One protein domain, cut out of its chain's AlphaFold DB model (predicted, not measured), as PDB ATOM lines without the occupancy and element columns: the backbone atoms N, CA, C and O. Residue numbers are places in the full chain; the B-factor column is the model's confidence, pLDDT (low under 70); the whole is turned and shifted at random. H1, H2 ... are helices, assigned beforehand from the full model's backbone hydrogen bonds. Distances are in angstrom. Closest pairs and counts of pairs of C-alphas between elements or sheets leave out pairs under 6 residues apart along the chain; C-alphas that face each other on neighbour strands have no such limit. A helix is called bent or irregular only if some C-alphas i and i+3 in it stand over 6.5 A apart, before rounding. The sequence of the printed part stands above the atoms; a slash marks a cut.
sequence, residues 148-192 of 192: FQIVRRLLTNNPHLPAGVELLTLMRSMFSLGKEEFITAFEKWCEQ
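AT A GLANCE: This is residues 148 to 192 of the 192 residues of an uncharacterized protein of Prevotella pallens (UniProt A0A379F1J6). Three helices fold back and forth, with H2 in the middle, the short H1 packed on residues 168 to 172 of it, and H3 side by side with H2, the two running opposite ways with their lines only 5 degrees from each other. The centres of the three helices make a triangle that is open between H1 and H3, and both H1 and H3 pack on H2. The printed part has 45 residues with three named helices in the order H1, H2, H3 and no named strand, and its class is all helix. It is compact, with a radius of gyration of the C-alphas of 10.4 A, and the C-alphas span 27 by 23 by 13 A.

HOW THE PARTS SIT: H1, residues 148 to 154, touches H2, residues 162 to 173, and the closest C-alphas are those of Phe 148 and Met 171, 6.5 A apart. H2 touches H1 with residues 168 to 172 alone. H1 and H2 run opposite ways at a shallow tilt of 20 degrees and form a helical hairpin. H2 touches H3, residues 179 to 190, and the closest C-alphas are those of Leu 170 and Phe 186, 7.3 A apart. H2 and H3 run opposite ways at a shallow tilt of 5 degrees and form a second helical hairpin. Their centres are 11.7 A apart, and those of H1 and H2 are 11.5 A apart. H1 and H3 are apart, with no C-alpha of the one within 8 A of the other. In H1, H2 and H3 every O i to N i+4 pair is within hydrogen-bond range.

IN THESE COORDINATES: H1 begins at C-alpha 148, at (-21.289, -9.729, 1.003), and its seven residues end at Leu 154. H2 runs from Pro 162, whose C-alpha is at (-39.222, -12.089, 5.369), to Ser 173, and measures 16.8 A from first to last C-alpha. H3 runs from Lys 179 to Cys 190, whose C-alpha is at (-30.800, -20.993, 9.777), and measures 16.5 A. No helix is bent or irregular.

THE WHOLE: The two C-alphas farthest apart are those of His 160 and Glu 180, 28.1 A. The C-alphas of Phe 148 and Gln 192, the first and last printed, are 21.2 A apart. The link from H1 to H2 has 7 residues and is short; the link from H2 to H3 has 5 residues and is tight. The printed part has no cut, and Gln 192 is the chain's last residue. The mean pLDDT of the printed part is 93.0, and no printed residue is under 70.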
ATOM      1  N   PHE A 148     -19.974 -10.360   1.084       92.88
ATOM      2  CA  PHE A 148     -21.289  -9.729   1.003       92.88
ATOM      3  C   PHE A 148     -21.810  -9.656  -0.434       92.88
ATOM      4  O   PHE A 148     -22.985  -9.923  -0.675       92.88
ATOM      5  N   GLN A 149     -20.948  -9.337  -1.404       91.69
ATOM      6  CA  GLN A 149     -21.318  -9.311  -2.820       91.69
ATOM      7  C   GLN A 149     -21.719 -10.690  -3.346       91.69
ATOM      8  O   GLN A 149     -22.640 -10.768  -4.152       91.69
ATOM      9  N   ILE A 150     -21.075 -11.773  -2.899       91.06
ATOM     10  CA  ILE A 150     -21.486 -13.137  -3.262       91.06
ATOM     11  C   ILE A 150     -22.906 -13.397  -2.768       91.06
ATOM     12  O   ILE A 150     -23.772 -13.745  -3.570       91.06
ATOM     13  N   VAL A 151     -23.173 -13.151  -1.483       90.88
ATOM     14  CA  VAL A 151     -24.513 -13.375  -0.923       90.88
ATOM     15  C   VAL A 151     -25.548 -12.481  -1.605       90.88
ATOM     16  O   VAL A 151     -26.611 -12.955  -1.987       90.88
ATOM     17  N   ARG A 152     -25.213 -11.217  -1.878       91.06
ATOM     18  CA  ARG A 152     -26.065 -10.279  -2.627       91.06
ATOM     19  C   ARG A 152     -26.342 -10.649  -4.080       91.06
ATOM     20  O   ARG A 152     -27.237 -10.052  -4.660       91.06
ATOM     21  N   ARG A 153     -25.555 -11.520  -4.710       91.12
ATOM     22  CA  ARG A 153     -25.858 -12.019  -6.063       91.12
ATOM     23  C   ARG A 153     -26.824 -13.194  -6.012       91.12
ATOM     24  O   ARG A 153     -27.597 -13.380  -6.945       91.12
ATOM     25  N   LEU A 154     -26.739 -13.987  -4.946       91.00
ATOM     26  CA  LEU A 154     -27.624 -15.125  -4.703       91.00
ATOM     27  C   LEU A 154     -28.976 -14.671  -4.138       91.00
ATOM     28  O   LEU A 154     -30.007 -15.264  -4.438       91.00
ATOM     29  N   LEU A 155     -28.972 -13.592  -3.361       90.88
ATOM     30  CA  LEU A 155     -30.156 -12.902  -2.876       90.88
ATOM     31  C   LEU A 155     -30.556 -11.787  -3.854       90.88
ATOM     32  O   LEU A 155     -29.705 -11.153  -4.464       90.88
ATOM     33  N   THR A 156     -31.845 -11.483  -3.996       84.44
ATOM     34  CA  THR A 156     -32.261 -10.268  -4.723       84.44
ATOM     35  C   THR A 156     -31.858  -9.002  -3.948       84.44
ATOM     36  O   THR A 156     -31.795  -9.006  -2.720       84.44
ATOM     37  N   ASN A 157     -31.619  -7.888  -4.652       81.25
ATOM     38  CA  ASN A 157     -31.332  -6.587  -4.026       81.25
ATOM     39  C   ASN A 157     -32.493  -6.064  -3.167       81.25
ATOM     40  O   ASN A 157     -32.263  -5.271  -2.255       81.25
ATOM     41  N   ASN A 158     -33.717  -6.489  -3.482       89.56
ATOM     42  CA  ASN A 158     -34.925  -6.139  -2.752       89.56
ATOM     43  C   ASN A 158     -35.719  -7.423  -2.474       89.56
ATOM     44  O   ASN A 158     -36.609  -7.770  -3.254       89.56
ATOM     45  N   PRO A 159     -35.348  -8.202  -1.445       92.00
ATOM     46  CA  PRO A 159     -36.092  -9.396  -1.074       92.00
ATOM     47  C   PRO A 159     -37.454  -9.001  -0.509       92.00
ATOM     48  O   PRO A 159     -37.553  -8.097   0.310       92.00
ATOM     49  N   HIS A 160     -38.511  -9.670  -0.970       93.25
ATOM     50  CA  HIS A 160     -39.872  -9.447  -0.467       93.25
ATOM     51  C   HIS A 160     -40.251 -10.476   0.605       93.25
ATOM     52  O   HIS A 160     -41.112 -10.214   1.439       93.25
ATOM     53  N   LEU A 161     -39.616 -11.652   0.577       94.31
ATOM     54  CA  LEU A 161     -39.821 -12.685   1.587       94.31
ATOM     55  C   LEU A 161     -39.133 -12.273   2.899       94.31
ATOM     56  O   LEU A 161     -37.965 -11.873   2.833       94.31
ATOM     57  N   PRO A 162     -39.795 -12.431   4.063       94.56
ATOM     58  CA  PRO A 162     -39.222 -12.089   5.369       94.56
ATOM     59  C   PRO A 162     -37.827 -12.681   5.592       94.56
ATOM     60  O   PRO A 162     -36.886 -11.934   5.845       94.56
ATOM     61  N   ALA A 163     -37.651 -13.979   5.316       93.88
ATOM     62  CA  ALA A 163     -36.362 -14.661   5.447       93.88
ATOM     63  C   ALA A 163     -35.238 -14.002   4.622       93.88
ATOM     64  O   ALA A 163     -34.095 -13.916   5.065       93.88
ATOM     65  N   GLY A 164     -35.555 -13.489   3.427       94.56
ATOM     66  CA  GLY A 164     -34.583 -12.781   2.595       94.56
ATOM     67  C   GLY A 164     -34.254 -11.382   3.123       94.56
ATOM     68  O   GLY A 164     -33.100 -10.962   3.063       94.56
ATOM     69  N   VAL A 165     -35.243 -10.658   3.656       95.00
ATOM     70  CA  VAL A 165     -35.037  -9.345   4.297       95.00
ATOM     71  C   VAL A 165     -34.155  -9.481   5.538       95.00
ATOM     72  O   VAL A 165     -33.219  -8.700   5.729       95.00
ATOM     73  N   GLU A 166     -34.419 -10.499   6.352       95.44
ATOM     74  CA  GLU A 166     -33.655 -10.819   7.555       95.44
ATOM     75  C   GLU A 166     -32.221 -11.218   7.215       95.44
ATOM     76  O   GLU A 166     -31.289 -10.620   7.754       95.44
ATOM     77  N   LEU A 167     -32.025 -12.120   6.244       95.12
ATOM     78  CA  LEU A 167     -30.689 -12.504   5.789       95.12
ATOM     79  C   LEU A 167     -29.906 -11.301   5.255       95.12
ATOM     80  O   LEU A 167     -28.737 -11.131   5.588       95.12
ATOM     81  N   LEU A 168     -30.530 -10.431   4.451       94.69
ATOM     82  CA  LEU A 168     -29.859  -9.227   3.949       94.69
ATOM     83  C   LEU A 168     -29.431  -8.298   5.092       94.69
ATOM     84  O   LEU A 168     -28.353  -7.702   5.033       94.69
ATOM     85  N   THR A 169     -30.274  -8.165   6.116       94.19
ATOM     86  CA  THR A 169     -30.002  -7.346   7.301       94.19
ATOM     87  C   THR A 169     -28.847  -7.925   8.110       94.19
ATOM     88  O   THR A 169     -27.910  -7.196   8.438       94.19
ATOM     89  N   LEU A 170     -28.858  -9.237   8.345       95.00
ATOM     90  CA  LEU A 170     -27.775  -9.952   9.007       95.00
ATOM     91  C   LEU A 170     -26.462  -9.830   8.222       95.00
ATOM     92  O   LEU A 170     -25.436  -9.450   8.767       95.00
ATOM     93  N   MET A 171     -26.476 -10.042   6.909       94.44
ATOM     94  CA  MET A 171     -25.269  -9.926   6.087       94.44
ATOM     95  C   MET A 171     -24.656  -8.518   6.098       94.44
ATOM     96  O   MET A 171     -23.441  -8.374   5.968       94.44
ATOM     97  N   ARG A 172     -25.473  -7.470   6.271       93.38
ATOM     98  CA  ARG A 172     -24.989  -6.091   6.446       93.38
ATOM     99  C   ARG A 172     -24.342  -5.861   7.812       93.38
ATOM    100  O   ARG A 172     -23.460  -5.012   7.901       93.38
ATOM    101  N   SER A 173     -24.734  -6.590   8.857       94.00
ATOM    102  CA  SER A 173     -24.137  -6.439  10.190       94.00
ATOM    103  C   SER A 173     -22.761  -7.107  10.319       94.00
ATOM    104  O   SER A 173     -22.022  -6.791  11.249       94.00
ATOM    105  N   MET A 174     -22.352  -7.940   9.351       92.94
ATOM    106  CA  MET A 174     -21.025  -8.582   9.298       92.94
ATOM    107  C   MET A 174     -19.845  -7.596   9.388       92.94
ATOM    108  O   MET A 174     -18.771  -7.957   9.860       92.94
ATOM    109  N   PHE A 175     -20.024  -6.353   8.930       91.69
ATOM    110  CA  PHE A 175     -18.975  -5.325   8.970       91.69
ATOM    111  C   PHE A 175     -18.786  -4.697  10.357       91.69
ATOM    112  O   PHE A 175     -17.786  -4.022  10.588       91.69
ATOM    113  N   SER A 176     -19.755  -4.878  11.259       91.56
ATOM    114  CA  SER A 176     -19.775  -4.267  12.591       91.56
ATOM    115  C   SER A 176     -19.756  -5.278  13.736       91.56
ATOM    116  O   SER A 176     -19.332  -4.922  14.830       91.56
ATOM    117  N   LEU A 177     -20.227  -6.506  13.508       92.56
ATOM    118  CA  LEU A 177     -20.295  -7.544  14.535       92.56
ATOM    119  C   LEU A 177     -18.974  -8.299  14.685       92.56
ATOM    120  O   LEU A 177     -18.224  -8.493  13.724       92.56
ATOM    121  N   GLY A 178     -18.731  -8.785  15.904       92.81
ATOM    122  CA  GLY A 178     -17.690  -9.773  16.147       92.81
ATOM    123  C   GLY A 178     -18.011 -11.106  15.466       92.81
ATOM    124  O   GLY A 178     -19.168 -11.425  15.192       92.81
ATOM    125  N   LYS A 179     -16.976 -11.919  15.222       91.75
ATOM    126  CA  LYS A 179     -17.111 -13.242  14.589       91.75
ATOM    127  C   LYS A 179     -18.164 -14.111  15.286       91.75
ATOM    128  O   LYS A 179     -19.046 -14.635  14.619       91.75
ATOM    129  N   GLU A 180     -18.058 -14.262  16.604       95.94
ATOM    130  CA  GLU A 180     -18.936 -15.151  17.373       95.94
ATOM    131  C   GLU A 180     -20.384 -14.641  17.383       95.94
ATOM    132  O   GLU A 180     -21.303 -15.405  17.118       95.94
ATOM    133  N   GLU A 181     -20.591 -13.332  17.568       96.12
ATOM    134  CA  GLU A 181     -21.921 -12.707  17.512       96.12
ATOM    135  C   GLU A 181     -22.593 -12.913  16.152       96.12
ATOM    136  O   GLU A 181     -23.781 -13.232  16.081       96.12
ATOM    137  N   PHE A 182     -21.829 -12.750  15.067       95.56
ATOM    138  CA  PHE A 182     -22.331 -12.973  13.719       95.56
ATOM    139  C   PHE A 182     -22.696 -14.443  13.489       95.56
ATOM    140  O   PHE A 182     -23.767 -14.717  12.954       95.56
ATOM    141  N   ILE A 183     -21.837 -15.380  13.907       95.69
ATOM    142  CA  ILE A 183     -22.089 -16.821  13.766       95.69
ATOM    143  C   ILE A 183     -23.352 -17.213  14.529       95.69
ATOM    144  O   ILE A 183     -24.248 -17.797  13.930       95.69
ATOM    145  N   THR A 184     -23.484 -16.811  15.794       96.94
ATOM    146  CA  THR A 184     -24.682 -17.104  16.593       96.94
ATOM    147  C   THR A 184     -25.947 -16.519  15.962       96.94
ATOM    148  O   THR A 184     -26.984 -17.180  15.911       96.94
ATOM    149  N   ALA A 185     -25.889 -15.283  15.457       96.06
ATOM    150  CA  ALA A 185     -27.030 -14.667  14.782       96.06
ATOM    151  C   ALA A 185     -27.393 -15.383  13.467       96.06
ATOM    152  O   ALA A 185     -28.575 -15.492  13.141       96.06
ATOM    153  N   PHE A 186     -26.396 -15.886  12.734       95.75
ATOM    154  CA  PHE A 186     -26.590 -16.656  11.506       95.75
ATOM    155  C   PHE A 186     -27.156 -18.049  11.763       95.75
ATOM    156  O   PHE A 186     -28.128 -18.424  11.115       95.75
ATOM    157  N   GLU A 187     -26.627 -18.782  12.740       96.81
ATOM    158  CA  GLU A 187     -27.148 -20.091  13.148       96.81
ATOM    159  C   GLU A 187     -28.613 -19.982  13.582       96.81
ATOM    160  O   GLU A 187     -29.465 -20.708  13.076       96.81
ATOM    161  N   LYS A 188     -28.937 -18.974  14.399       96.56
ATOM    162  CA  LYS A 188     -30.319 -18.686  14.803       96.56
ATOM    163  C   LYS A 188     -31.243 -18.366  13.623       96.56
ATOM    164  O   LYS A 188     -32.446 -18.593  13.716       96.56
ATOM    165  N   TRP A 189     -30.726 -17.770  12.551       96.12
ATOM    166  CA  TRP A 189     -31.505 -17.527  11.336       96.12
ATOM    167  C   TRP A 189     -31.700 -18.817  10.526       96.12
ATOM    168  O   TRP A 189     -32.781 -19.030   9.992       96.12
ATOM    169  N   CYS A 190     -30.700 -19.702  10.469       95.00
ATOM    170  CA  CYS A 190     -30.800 -20.993   9.777       95.00
ATOM    171  C   CYS A 190     -31.778 -21.981  10.428       95.00
ATOM    172  O   CYS A 190     -32.272 -22.873   9.745       95.00
ATOM    173  N   GLU A 191     -32.013 -21.858  11.733       94.12
ATOM    174  CA  GLU A 191     -32.922 -22.725  12.496       94.12
ATOM    175  C   GLU A 191     -34.406 -22.313  12.415       94.12
ATOM    176  O   GLU A 191     -35.255 -23.016  12.965       94.12
ATOM    177  N   GLN A 192     -34.722 -21.189  11.760       80.44
ATOM    178  CA  GLN A 192     -36.092 -20.692  11.555       80.44
ATOM    179  C   GLN A 192     -36.735 -21.280  10.299       80.44
ATOM    180  O   GLN A 192     -37.948 -21.584  10.371       80.44
TER     181      GLN A 192